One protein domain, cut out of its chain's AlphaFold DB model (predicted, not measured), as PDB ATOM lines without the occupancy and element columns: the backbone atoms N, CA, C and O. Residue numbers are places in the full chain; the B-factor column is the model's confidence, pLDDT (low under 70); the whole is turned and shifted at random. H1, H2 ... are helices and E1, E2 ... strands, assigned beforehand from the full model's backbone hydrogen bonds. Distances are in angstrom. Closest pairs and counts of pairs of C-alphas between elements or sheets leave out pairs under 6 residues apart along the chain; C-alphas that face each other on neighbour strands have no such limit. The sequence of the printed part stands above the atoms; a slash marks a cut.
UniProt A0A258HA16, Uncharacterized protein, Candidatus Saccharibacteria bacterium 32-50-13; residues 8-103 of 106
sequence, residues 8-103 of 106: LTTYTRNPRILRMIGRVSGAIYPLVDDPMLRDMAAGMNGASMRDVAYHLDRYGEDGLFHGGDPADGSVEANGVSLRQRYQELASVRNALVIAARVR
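Overview. This is residues 8 to 103 of the 106 residues of an uncharacterized protein of Candidatus Saccharibacteria bacterium 32-50-13 (UniProt A0A258HA16). A small, strongly twisted sheet is built round the long last strand E5, with H1 packed on one face and H2 on the opposite face. The short helices H3 and H4 and the long loop of residues 56 to 81 lie toward the end where E5 begins. The printed part has 96 residues, with E1 H1 E2 H2 E3 E4 H3 H4 E5 along the chain; the branched sheet's neighbour pairs are antiparallel, and the class is mixed. It is compact, radius of gyration of the C-alphas 12.5 A, spanning 35 by 30 by 19 A.

Arrangement. Look first at E5, residues 95 to 102. E1, residues 8 to 12, lies on one side of it, with N 10 and O 98 3.0 A apart. On the other side are E2, residues 25 to 29, with N 26 and O 101 at 2.8 A, and E4, residues 53 to 55, with N 55 and O 95 at 2.8 A. E3, residues 47 to 49, forms a hairpin with E4, N 48 and O 54 being 2.7 A apart. H1, residues 15 to 24, lies over E5 at a height of 8.6 A over the sheet; their closest C-alphas are Val 24 and Val 102, 5.9 A. On the opposite face find H2, residues 35 to 42, its Leu 37 C-alpha 5.3 A from that of Ala 99, the closest to E5. H4, residues 87 to 90, only grazes the sheet with residues 88 to 89. It and H3, residues 82 to 85, touch only at the corner, closest at C-alphas 83 and 89, 4.9 A. In H2 every O i to N i+4 pair is within hydrogen-bond range, in H1 5 of 6; H3 and H4 are too short for one.

Along the chain. Find C-alpha 8 at (207.230, 190.925, 200.292), where E1 begins. H1 runs 15.0 A from C-alpha 15 at (199.103, 191.494, 186.190). E5 runs 21.3 A to C-alpha 102 at (202.208, 194.588, 203.696).

Size, cuts and confidence. The C-alphas of Glu 61 and Arg 103 are farthest apart, 36.8 A. The printed part has no cut, the link from E4 to H3 is long, and no printed residue has pLDDT under 70.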
ATOM      1  N   LEU A   8     207.228 192.046 201.221       93.69
ATOM      2  CA  LEU A   8     207.230 190.925 200.292       93.69
ATOM      3  C   LEU A   8     208.011 191.330 199.049       93.69
ATOM      4  O   LEU A   8     207.803 192.424 198.527       93.69
ATOM      5  N   THR A   9     208.852 190.431 198.551       95.38
ATOM      6  CA  THR A   9     209.513 190.566 197.252       95.38
ATOM      7  C   THR A   9     209.215 189.342 196.403       95.38
ATOM      8  O   THR A   9     209.200 188.220 196.907       95.38
ATOM      9  N   THR A  10     208.955 189.539 195.119       95.50
ATOM     10  CA  THR A  10     208.733 188.448 194.162       95.50
ATOM     11  C   THR A  10     209.033 188.936 192.752       95.50
ATOM     12  O   THR A  10     209.324 190.109 192.555       95.50
ATOM     13  N   TYR A  11     208.920 188.067 191.757       94.88
ATOM     14  CA  TYR A  11     208.902 188.466 190.359       94.88
ATOM     15  C   TYR A  11     207.645 187.946 189.668       94.88
ATOM     16  O   TYR A  11     207.070 186.926 190.050       94.88
ATOM     17  N   THR A  12     207.183 188.645 188.637       95.12
ATOM     18  CA  THR A  12     206.011 188.213 187.881       95.12
ATOM     19  C   THR A  12     206.012 188.732 186.450       95.12
ATOM     20  O   THR A  12     206.600 189.761 186.136       95.12
ATOM     21  N   ARG A  13     205.300 188.016 185.583       95.06
ATOM     22  CA  ARG A  13     204.832 188.519 184.283       95.06
ATOM     23  C   ARG A  13     203.316 188.719 184.263       95.06
ATOM     24  O   ARG A  13     202.757 189.096 183.249       95.06
ATOM     25  N   ASN A  14     202.625 188.421 185.366       94.25
ATOM     26  CA  ASN A  14     201.174 188.323 185.397       94.25
ATOM     27  C   ASN A  14     200.559 189.503 186.172       94.25
ATOM     28  O   ASN A  14     200.754 189.607 187.389       94.25
ATOM     29  N   PRO A  15     199.732 190.349 185.531       92.94
ATOM     30  CA  PRO A  15     199.103 191.494 186.190       92.94
ATOM     31  C   PRO A  15     198.161 191.094 187.332       92.94
ATOM     32  O   PRO A  15     197.910 191.884 188.242       92.94
ATOM     33  N   ARG A  16     197.648 189.856 187.343       91.50
ATOM     34  CA  ARG A  16     196.818 189.350 188.445       91.50
ATOM     35  C   ARG A  16     197.607 189.241 189.748       91.50
ATOM     36  O   ARG A  16     197.031 189.496 190.799       91.50
ATOM     37  N   ILE A  17     198.907 188.939 189.689       92.94
ATOM     38  CA  ILE A  17     199.771 188.882 190.877       92.94
ATOM     39  C   ILE A  17     199.933 190.277 191.485       92.94
ATOM     40  O   ILE A  17     199.752 190.436 192.689       92.94
ATOM     41  N   LEU A  18     200.150 191.303 190.657       93.00
ATOM     42  CA  LEU A  18     200.172 192.702 191.101       93.00
ATOM     43  C   LEU A  18     198.862 193.100 191.792       93.00
ATOM     44  O   LEU A  18     198.887 193.691 192.868       93.00
ATOM     45  N   ARG A  19     197.709 192.720 191.224       91.19
ATOM     46  CA  ARG A  19     196.393 192.971 191.841       91.19
ATOM     47  C   ARG A  19     196.220 192.233 193.166       91.19
ATOM     48  O   ARG A  19     195.709 192.812 194.120       91.19
ATOM     49  N   MET A  20     196.620 190.964 193.231       92.44
ATOM     50  CA  MET A  20     196.532 190.159 194.452       92.44
ATOM     51  C   MET A  20     197.389 190.751 195.570       92.44
ATOM     52  O   MET A  20     196.886 190.940 196.676       92.44
ATOM     53  N   ILE A  21     198.641 191.110 195.276       93.00
ATOM     54  CA  ILE A  21     199.537 191.755 196.242       93.00
ATOM     55  C   ILE A  21     198.982 193.129 196.639       93.00
ATOM     56  O   ILE A  21     198.884 193.420 197.827       93.00
ATOM     57  N   GLY A  22     198.493 193.918 195.676       90.94
ATOM     58  CA  GLY A  22     197.865 195.224 195.906       90.94
ATOM     59  C   GLY A  22     196.715 195.208 196.926       90.94
ATOM     60  O   GLY A  22     196.524 196.167 197.681       90.94
ATOM     61  N   ARG A  23     195.963 194.102 197.013       91.12
ATOM     62  CA  ARG A  23     194.881 193.937 198.003       91.12
ATOM     63  C   ARG A  23     195.396 193.848 199.438       91.12
ATOM     64  O   ARG A  23     194.705 194.292 200.351       91.12
ATOM     65  N   VAL A  24     196.602 193.327 199.642       90.69
ATOM     66  CA  VAL A  24     197.202 193.136 200.974       90.69
ATOM     67  C   VAL A  24     198.331 194.122 201.275       90.69
ATOM     68  O   VAL A  24     198.791 194.193 202.410       90.69
ATOM     69  N   SER A  25     198.770 194.912 200.292       92.31
ATOM     70  CA  SER A  25     199.870 195.869 200.430       92.31
ATOM     71  C   SER A  25     199.396 197.317 200.518       92.31
ATOM     72  O   SER A  25     198.485 197.717 199.800       92.31
ATOM     73  N   GLY A  26     200.054 198.128 201.346       91.81
ATOM     74  CA  GLY A  26     199.849 199.580 201.379       91.81
ATOM     75  C   GLY A  26     200.589 200.322 200.261       91.81
ATOM     76  O   GLY A  26     200.173 201.407 199.879       91.81
ATOM     77  N   ALA A  27     201.666 199.734 199.736       94.75
ATOM     78  CA  ALA A  27     202.468 200.256 198.632       94.75
ATOM     79  C   ALA A  27     203.111 199.087 197.874       94.75
ATOM     80  O   ALA A  27     203.465 198.080 198.497       94.75
ATOM     81  N   ILE A  28     203.252 199.223 196.554       95.75
ATOM     82  CA  ILE A  28     203.819 198.199 195.673       95.75
ATOM     83  C   ILE A  28     204.658 198.848 194.569       95.75
ATOM     84  O   ILE A  28     204.146 199.543 193.696       95.75
ATOM     85  N   TYR A  29     205.958 198.595 194.602       96.44
ATOM     86  CA  TYR A  29     206.860 198.890 193.501       96.44
ATOM     87  C   TYR A  29     206.678 197.831 192.397       96.44
ATOM     88  O   TYR A  29     206.539 196.649 192.728       96.44
ATOM     89  N   PRO A  30     206.665 198.201 191.103       94.75
ATOM     90  CA  PRO A  30     206.931 199.531 190.532       94.75
ATOM     91  C   PRO A  30     205.684 200.397 190.269       94.75
ATOM     92  O   PRO A  30     205.751 201.356 189.506       94.75
ATOM     93  N   LEU A  31     204.517 200.075 190.840       92.81
ATOM     94  CA  LEU A  31     203.315 200.898 190.617       92.81
ATOM     95  C   LEU A  31     203.396 202.251 191.331       92.81
ATOM     96  O   LEU A  31     202.753 203.205 190.901       92.81
ATOM     97  N   VAL A  32     204.176 202.320 192.411       93.62
ATOM     98  CA  VAL A  32     204.529 203.554 193.112       93.62
ATOM     99  C   VAL A  32     206.045 203.711 193.154       93.62
ATOM    100  O   VAL A  32     206.770 202.722 193.303       93.62
ATOM    101  N   ASP A  33     206.508 204.953 193.050       92.50
ATOM    102  CA  ASP A  33     207.921 205.305 193.185       92.50
ATOM    103  C   ASP A  33     208.270 205.497 194.669       92.50
ATOM    104  O   ASP A  33     208.267 206.603 195.206       92.50
ATOM    105  N   ASP A  34     208.459 204.376 195.367       96.75
ATOM    106  CA  ASP A  34     208.920 204.334 196.758       96.75
ATOM    107  C   ASP A  34     210.402 203.903 196.774       96.75
ATOM    108  O   ASP A  34     210.691 202.764 196.385       96.75
ATOM    109  N   PRO A  35     211.343 204.769 197.210       96.62
ATOM    110  CA  PRO A  35     212.777 204.478 197.156       96.62
ATOM    111  C   PRO A  35     213.185 203.216 197.919       96.62
ATOM    112  O   PRO A  35     214.015 202.448 197.447       96.62
ATOM    113  N   MET A  36     212.564 202.950 199.069       96.81
ATOM    114  CA  MET A  36     212.902 201.775 199.868       96.81
ATOM    115  C   MET A  36     212.430 200.495 199.171       96.81
ATOM    116  O   MET A  36     213.166 199.513 199.115       96.81
ATOM    117  N   LEU A  37     211.218 200.491 198.605       97.94
ATOM    118  CA  LEU A  37     210.736 199.338 197.838       97.94
ATOM    119  C   LEU A  37     211.549 199.133 196.555       97.94
ATOM    120  O   LEU A  37     211.825 197.993 196.181       97.94
ATOM    121  N   ARG A  38     211.971 200.224 195.912       98.06
ATOM    122  CA  ARG A  38     212.882 200.194 194.767       98.06
ATOM    123  C   ARG A  38     214.210 199.522 195.129       98.06
ATOM    124  O   ARG A  38     214.630 198.619 194.408       98.06
ATOM    125  N   ASP A  39     214.829 199.900 196.246       97.81
ATOM    126  CA  ASP A  39     216.092 199.312 196.712       97.81
ATOM    127  C   ASP A  39     215.931 197.829 197.071       97.81
ATOM    128  O   ASP A  39     216.773 197.002 196.719       97.81
ATOM    129  N   MET A  40     214.811 197.454 197.698       97.75
ATOM    130  CA  MET A  40     214.497 196.048 197.972       97.75
ATOM    131  C   MET A  40     214.343 195.225 196.689       97.75
ATOM    132  O   MET A  40     214.834 194.099 196.620       97.75
ATOM    133  N   ALA A  41     213.668 195.770 195.673       97.81
ATOM    134  CA  ALA A  41     213.519 195.110 194.382       97.81
ATOM    135  C   ALA A  41     214.871 194.975 193.659       97.81
ATOM    136  O   ALA A  41     215.177 193.911 193.124       97.81
ATOM    137  N   ALA A  42     215.703 196.020 193.693       97.25
ATOM    138  CA  ALA A  42     217.043 196.007 193.110       97.25
ATOM    139  C   ALA A  42     218.001 195.035 193.824       97.25
ATOM    140  O   ALA A  42     218.892 194.482 193.188       97.25
ATOM    141  N   GLY A  43     217.808 194.803 195.126       96.62
ATOM    142  CA  GLY A  43     218.599 193.863 195.924       96.62
ATOM    143  C   GLY A  43     218.190 192.391 195.792       96.62
ATOM    144  O   GLY A  43     218.839 191.527 196.383       96.62
ATOM    145  N   MET A  44     217.121 192.073 195.055       96.06
ATOM    146  CA  MET A  44     216.709 190.685 194.843       96.06
ATOM    147  C   MET A  44     217.768 189.935 194.019       96.06
ATOM    148  O   MET A  44     218.297 190.457 193.042       96.06
ATOM    149  N   ASN A  45     218.080 188.690 194.392       94.06
ATOM    150  CA  ASN A  45     219.031 187.876 193.631       94.06
ATOM    151  C   ASN A  45     218.572 187.750 192.163       94.06
ATOM    152  O   ASN A  45     217.410 187.429 191.908       94.06
ATOM    153  N   GLY A  46     219.479 188.039 191.225       93.06
ATOM    154  CA  GLY A  46     219.201 188.035 189.788       93.06
ATOM    155  C   GLY A  46     218.496 189.293 189.269       93.06
ATOM    156  O   GLY A  46     218.211 189.377 188.074       93.06
ATOM    157  N   ALA A  47     218.229 190.281 190.130       97.06
ATOM    158  CA  ALA A  47     217.673 191.553 189.700       97.06
ATOM    159  C   ALA A  47     218.692 192.373 188.898       97.06
ATOM    160  O   ALA A  47     219.881 192.439 189.202       97.06
ATOM    161  N   SER A  48     218.191 193.035 187.866       97.88
ATOM    162  CA  SER A  48     218.888 194.016 187.052       97.88
ATOM    163  C   SER A  48     218.036 195.271 186.992       97.88
ATOM    164  O   SER A  48     216.873 195.224 186.586       97.88
ATOM    165  N   MET A  49     218.619 196.397 187.396       96.56
ATOM    166  CA  MET A  49     217.936 197.682 187.349       96.56
ATOM    167  C   MET A  49     218.050 198.311 185.957       96.56
ATOM    168  O   MET A  49     219.140 198.362 185.374       96.56
ATOM    169  N   ARG A  50     216.919 198.780 185.430       95.19
ATOM    170  CA  ARG A  50     216.801 199.608 184.221       95.19
ATOM    171  C   ARG A  50     215.975 200.852 184.574       95.19
ATOM    172  O   ARG A  50     216.367 201.586 185.478       95.19
ATOM    173  N   ASP A  51     214.839 201.067 183.919       93.69
ATOM    174  CA  ASP A  51     213.773 201.969 184.372       93.69
ATOM    175  C   ASP A  51     213.113 201.437 185.653       93.69
ATOM    176  O   ASP A  51     212.875 202.188 186.600       93.69
ATOM    177  N   VAL A  52     212.902 200.121 185.716       97.00
ATOM    178  CA  VAL A  52     212.500 199.392 186.921       97.00
ATOM    179  C   VAL A  52     213.361 198.142 187.135       97.00
ATOM    180  O   VAL A  52     214.265 197.846 186.350       97.00
ATOM    181  N   ALA A  53     213.133 197.421 188.233       98.00
ATOM    182  CA  ALA A  53     213.845 196.185 188.524       98.00
ATOM    183  C   ALA A  53     213.233 195.006 187.755       98.00
ATOM    184  O   ALA A  53     212.035 194.723 187.853       98.00
ATOM    185  N   TYR A  54     214.084 194.275 187.042       98.31
ATOM    186  CA  TYR A  54     213.720 193.064 186.313       98.31
ATOM    187  C   TYR A  54     214.588 191.895 186.735       98.31
ATOM    188  O   TYR A  54     215.745 192.077 187.086       98.31
ATOM    189  N   HIS A  55     214.063 190.683 186.623       97.50
ATOM    190  CA  HIS A  55     214.886 189.487 186.572       97.50
ATOM    191  C   HIS A  55     215.049 189.105 185.103       97.50
ATOM    192  O   HIS A  55     214.121 188.570 184.489       97.50
ATOM    193  N   LEU A  56     216.207 189.432 184.530       96.44
ATOM    194  CA  LEU A  56     216.516 189.121 183.133       96.44
ATOM    195  C   LEU A  56     216.814 187.628 182.982       96.44
ATOM    196  O   LEU A  56     217.264 186.995 183.941       96.44
ATOM    197  N   ASP A  57     216.495 187.071 181.812       94.88
ATOM    198  CA  ASP A  57     216.757 185.670 181.444       94.88
ATOM    199  C   ASP A  57     216.291 184.640 182.490       94.88
ATOM    200  O   ASP A  57     216.867 183.563 182.649       94.88
ATOM    201  N   ARG A  58     215.227 184.972 183.232       93.88
ATOM    202  CA  ARG A  58     214.693 184.141 184.314       93.88
ATOM    203  C   ARG A  58     214.117 182.824 183.803       93.88
ATOM    204  O   ARG A  58     214.191 181.816 184.514       93.88
ATOM    205  N   TYR A  59     213.483 182.872 182.636       92.62
ATOM    206  CA  TYR A  59     212.834 181.744 181.975       92.62
ATOM    207  C   TYR A  59     213.594 181.350 180.701       92.62
ATOM    208  O   TYR A  59     214.360 182.145 180.152       92.62
ATOM    209  N   GLY A  60     213.380 180.112 180.244       90.50
ATOM    210  CA  GLY A  60     213.943 179.614 178.985       90.50
ATOM    211  C   GLY A  60     213.369 180.331 177.762       90.50
ATOM    212  O   GLY A  60     212.460 181.147 177.895       90.50
ATOM    213  N   GLU A  61     213.887 180.011 176.574       88.38
ATOM    214  CA  GLU A  61     213.483 180.638 175.299       88.38
ATOM    215  C   GLU A  61     211.968 180.567 175.046       88.38
ATOM    216  O   GLU A  61     211.375 181.533 174.573       88.38
ATOM    217  N   ASP A  62     211.321 179.477 175.467       86.38
ATOM    218  CA  ASP A  62     209.866 179.296 175.351       86.38
ATOM    219  C   ASP A  62     209.057 180.104 176.390       86.38
ATOM    220  O   ASP A  62     207.825 180.076 176.403       86.38
ATOM    221  N   GLY A  63     209.731 180.828 177.287       86.69
ATOM    222  CA  GLY A  63     209.125 181.545 178.401       86.69
ATOM    223  C   GLY A  63     208.587 180.616 179.497       86.69
ATOM    224  O   GLY A  63     208.947 179.446 179.605       86.69
ATOM    225  N   LEU A  64     207.741 181.170 180.371       84.56
ATOM    226  CA  LEU A  64     207.101 180.417 181.462       84.56
ATOM    227  C   LEU A  64     205.760 179.785 181.050       84.56
ATOM    228  O   LEU A  64     205.322 178.811 181.657       84.56
ATOM    229  N   PHE A  65     205.073 180.371 180.069       79.94
ATOM    230  CA  PHE A  65     203.695 180.026 179.733       79.94
ATOM    231  C   PHE A  65     203.618 179.556 178.285       79.94
ATOM    232  O   PHE A  65     203.796 180.349 177.365       79.94
ATOM    233  N   HIS A  66     203.310 178.276 178.085       74.31
ATOM    234  CA  HIS A  66     203.035 177.736 176.757       74.31
ATOM    235  C   HIS A  66     201.685 178.285 176.263       74.31
ATOM    236  O   HIS A  66     200.635 177.949 176.811       74.31
ATOM    237  N   GLY A  67     201.716 179.168 175.261       79.69
ATOM    238  CA  GLY A  67     200.538 179.849 174.715       79.69
ATOM    239  C   GLY A  67     200.634 181.372 174.828       79.69
ATOM    240  O   GLY A  67     201.619 181.968 174.401       79.69
ATOM    241  N   GLY A  68     199.586 182.010 175.359       83.94
ATOM    242  CA  GLY A  68     199.531 183.464 175.532       83.94
ATOM    243  C   GLY A  68     200.318 183.944 176.752       83.94
ATOM    244  O   GLY A  68     200.175 183.397 177.847       83.94
ATOM    245  N   ASP A  69     201.114 184.997 176.580       90.25
ATOM    246  CA  ASP A  69     201.917 185.576 177.653       90.25
ATOM    247  C   ASP A  69     201.044 186.436 178.583       90.25
ATOM    248  O   ASP A  69     200.434 187.408 178.133       90.25
ATOM    249  N   PRO A  70     200.988 186.159 179.900       91.19
ATOM    250  CA  PRO A  70     200.234 186.982 180.840       91.19
ATOM    251  C   PRO A  70     200.648 188.455 180.861       91.19
ATOM    252  O   PRO A  70     199.843 189.285 181.292       91.19
ATOM    253  N   ALA A  71     201.855 188.788 180.389       93.69
ATOM    254  CA  ALA A  71     202.301 190.171 180.259       93.69
ATOM    255  C   ALA A  71     201.468 190.975 179.243       93.69
ATOM    256  O   ALA A  71     201.461 192.203 179.310       93.69
ATOM    257  N   ASP A  72     200.720 190.308 178.358       91.81
ATOM    258  CA  ASP A  72     199.763 190.940 177.442       91.81
ATOM    259  C   ASP A  72     198.485 191.420 178.148       91.81
ATOM    260  O   ASP A  72     197.712 192.194 177.590       91.81
ATOM    261  N   GLY A  73     198.271 191.028 179.406       89.06
ATOM    262  CA  GLY A  73     197.193 191.564 180.229       89.06
ATOM    263  C   GLY A  73     197.526 192.928 180.845       89.06
ATOM    264  O   GLY A  73     198.678 193.231 181.159       89.06
ATOM    265  N   SER A  74     196.493 193.734 181.106       85.31
ATOM    266  CA  SER A  74     196.622 195.003 181.828       85.31
ATOM    267  C   SER A  74     196.509 194.826 183.342       85.31
ATOM    268  O   SER A  74     195.815 193.931 183.837       85.31
ATOM    269  N   VAL A  75     197.160 195.715 184.098       76.62
ATOM    270  CA  VAL A  75     196.915 195.888 185.543       76.62
ATOM    271  C   VAL A  75     195.733 196.832 185.760       76.62
ATOM    272  O   VAL A  75     194.847 196.527 186.563       76.62
ATOM    273  N   GLU A  76     195.697 197.920 184.996       77.94
ATOM    274  CA  GLU A  76     194.739 199.024 185.083       77.94
ATOM    275  C   GLU A  76     193.590 198.884 184.070       77.94
ATOM    276  O   GLU A  76     193.641 198.077 183.136       77.94
ATOM    277  N   ALA A  77     192.537 199.683 184.259       74.56
ATOM    278  CA  ALA A  77     191.368 199.714 183.376       74.56
ATOM    279  C   ALA A  77     191.623 200.432 182.034       74.56
ATOM    280  O   ALA A  77     190.819 200.299 181.121       74.56
ATOM    281  N   ASN A  78     192.743 201.153 181.897       79.25
ATOM    282  CA  ASN A  78     193.139 201.837 180.655       79.25
ATOM    283  C   ASN A  78     193.562 200.879 179.526       79.25
ATOM    284  O   ASN A  78     193.843 201.330 178.421       79.25
ATOM    285  N   GLY A  79     193.635 199.572 179.802       82.81
ATOM    286  CA  GLY A  79     193.967 198.550 178.813       82.81
ATOM    287  C   GLY A  79     195.455 198.436 178.476       82.81
ATOM    288  O   GLY A  79     195.810 197.548 177.709       82.81
ATOM    289  N   VAL A  80     196.332 199.257 179.068       89.31
ATOM    290  CA  VAL A  80     197.782 199.167 178.830       89.31
ATOM    291  C   VAL A  80     198.320 197.884 179.461       89.31
ATOM    292  O   VAL A  80     198.186 197.667 180.672       89.31
ATOM    293  N   SER A  81     198.914 197.018 178.641       93.62
ATOM    294  CA  SER A  81     199.456 195.743 179.106       93.62
ATOM    295  C   SER A  81     200.740 195.926 179.918       93.62
ATOM    296  O   SER A  81     201.427 196.947 179.817       93.62
ATOM    297  N   LEU A  82     201.104 194.926 180.727       93.75
ATOM    298  CA  LEU A  82     202.405 194.936 181.404       93.75
ATOM    299  C   LEU A  82     203.560 195.013 180.407       93.75
ATOM    300  O   LEU A  82     204.509 195.754 180.647       93.75
ATOM    301  N   ARG A  83     203.457 194.290 179.288       94.38
ATOM    302  CA  ARG A  83     204.453 194.303 178.214       94.38
ATOM    303  C   ARG A  83     204.627 195.693 177.606       94.38
ATOM    304  O   ARG A  83     205.751 196.104 177.355       94.38
ATOM    305  N   GLN A  84     203.533 196.424 177.392       94.12
ATOM    306  CA  GLN A  84     203.586 197.792 176.870       94.12
ATOM    307  C   GLN A  84     204.171 198.778 177.884       94.12
ATOM    308  O   GLN A  84     204.875 199.708 177.501       94.12
ATOM    309  N   ARG A  85     203.874 198.588 179.174       93.25
ATOM    310  CA  ARG A  85     204.315 199.493 180.241       93.25
ATOM    311  C   ARG A  85     205.778 199.295 180.636       93.25
ATOM    312  O   ARG A  85     206.425 200.267 181.005       93.25
ATOM    313  N   TYR A  86     206.277 198.063 180.596       95.25
ATOM    314  CA  TYR A  86     207.598 197.697 181.101       95.25
ATOM    315  C   TYR A  86     208.404 197.026 179.993       95.25
ATOM    316  O   TYR A  86     208.190 195.852 179.689       95.25
ATOM    317  N   GLN A  87     209.335 197.777 179.409       94.06
ATOM    318  CA  GLN A  87     209.962 197.450 178.124       94.06
ATOM    319  C   GLN A  87     210.664 196.087 178.119       94.06
ATOM    320  O   GLN A  87     210.518 195.323 177.166       94.06
ATOM    321  N   GLU A  88     211.342 195.723 179.209       96.94
ATOM    322  CA  GLU A  88     212.049 194.438 179.292       96.94
ATOM    323  C   GLU A  88     211.105 193.223 179.275       96.94
ATOM    324  O   GLU A  88     211.548 192.106 179.016       96.94
ATOM    325  N   LEU A  89     209.796 193.399 179.493       95.75
ATOM    326  CA  LEU A  89     208.815 192.318 179.344       95.75
ATOM    327  C   LEU A  89     208.484 191.997 177.878       95.75
ATOM    328  O   LEU A  89     207.757 191.033 177.632       95.75
ATOM    329  N   ALA A  90     209.023 192.737 176.903       94.62
ATOM    330  CA  ALA A  90     208.977 192.338 175.496       94.62
ATOM    331  C   ALA A  90     209.636 190.965 175.276       94.62
ATOM    332  O   ALA A  90     209.125 190.151 174.511       94.62
ATOM    333  N   SER A  91     210.715 190.669 176.009       94.94
ATOM    334  CA  SER A  91     211.280 189.322 176.070       94.94
ATOM    335  C   SER A  91     210.444 188.444 176.996       94.94
ATOM    336  O   SER A  91     210.252 188.781 178.168       94.94
ATOM    337  N   VAL A  92     209.992 187.282 176.510       94.06
ATOM    338  CA  VAL A  92     209.255 186.271 177.300       94.06
ATOM    339  C   VAL A  92     210.082 185.679 178.446       94.06
ATOM    340  O   VAL A  92     209.529 185.131 179.401       94.06
ATOM    341  N   ARG A  93     211.406 185.843 178.377       95.44
ATOM    342  CA  ARG A  93     212.381 185.305 179.327       95.44
ATOM    343  C   ARG A  93     212.499 186.131 180.600       95.44
ATOM    344  O   ARG A  93     212.886 185.610 181.643       95.44
ATOM    345  N   ASN A  94     212.154 187.411 180.524       96.81
ATOM    346  CA  ASN A  94     212.334 188.348 181.624       96.81
ATOM    347  C   ASN A  94     211.173 188.264 182.628       96.81
ATOM    348  O   ASN A  94     210.127 187.671 182.370       96.81
ATOM    349  N   ALA A  95     211.314 188.869 183.797       97.19
ATOM    350  CA  ALA A  95     210.213 189.044 184.738       97.19
ATOM    351  C   ALA A  95     210.341 190.388 185.442       97.19
ATOM    352  O   ALA A  95     211.445 190.886 185.635       97.19
ATOM    353  N   LEU A  96     209.218 190.966 185.853       97.31
ATOM    354  CA  LEU A  96     209.211 192.196 186.630       97.31
ATOM    355  C   LEU A  96     209.446 191.863 188.099       97.31
ATOM    356  O   LEU A  96     208.723 191.022 188.632       97.31
ATOM    357  N   VAL A  97     210.404 192.515 188.756       98.00
ATOM    358  CA  VAL A  97     210.606 192.368 190.201       98.00
ATOM    359  C   VAL A  97     209.672 193.320 190.937       98.00
ATOM    360  O   VAL A  97     209.552 194.499 190.616       98.00
ATOM    361  N   ILE A  98     208.996 192.776 191.939       97.44
ATOM    362  CA  ILE A  98     208.004 193.443 192.768       97.44
ATOM    363  C   ILE A  98     208.531 193.496 194.189       97.44
ATOM    364  O   ILE A  98     208.972 192.480 194.725       97.44
ATOM    365  N   ALA A  99     208.384 194.653 194.825       97.75
ATOM    366  CA  ALA A  99     208.531 194.807 196.262       97.75
ATOM    367  C   ALA A  99     207.282 195.490 196.815       97.75
ATOM    368  O   ALA A  99     206.780 196.455 196.239       97.75
ATOM    369  N   ALA A 100     206.753 194.984 197.921       97.25
ATOM    370  CA  ALA A 100     205.521 195.487 198.503       97.25
ATOM    371  C   ALA A 100     205.613 195.581 200.023       97.25
ATOM    372  O   ALA A 100     206.125 194.683 200.688       97.25
ATOM    373  N   ARG A 101     205.043 196.654 200.575       96.50
ATOM    374  CA  ARG A 101     204.843 196.823 202.017       96.50
ATOM    375  C   ARG A 101     203.477 196.273 202.406       96.50
ATOM    376  O   ARG A 101     202.457 196.792 201.948       96.50
ATOM    377  N   VAL A 102     203.445 195.249 203.252       93.50
ATOM    378  CA  VAL A 102     202.208 194.588 203.696       93.50
ATOM    379  C   VAL A 102     201.438 195.509 204.646       93.50
ATOM    380  O   VAL A 102     202.029 196.128 205.533       93.50
ATOM    381  N   ARG A 103     200.113 195.626 204.476       89.75
ATOM    382  CA  ARG A 103     199.265 196.367 205.421       89.75
ATOM    383  C   ARG A 103     199.267 195.640 206.764       89.75
ATOM    384  O   ARG A 103     199.000 194.441 206.831       89.75
TER     385      ARG A 103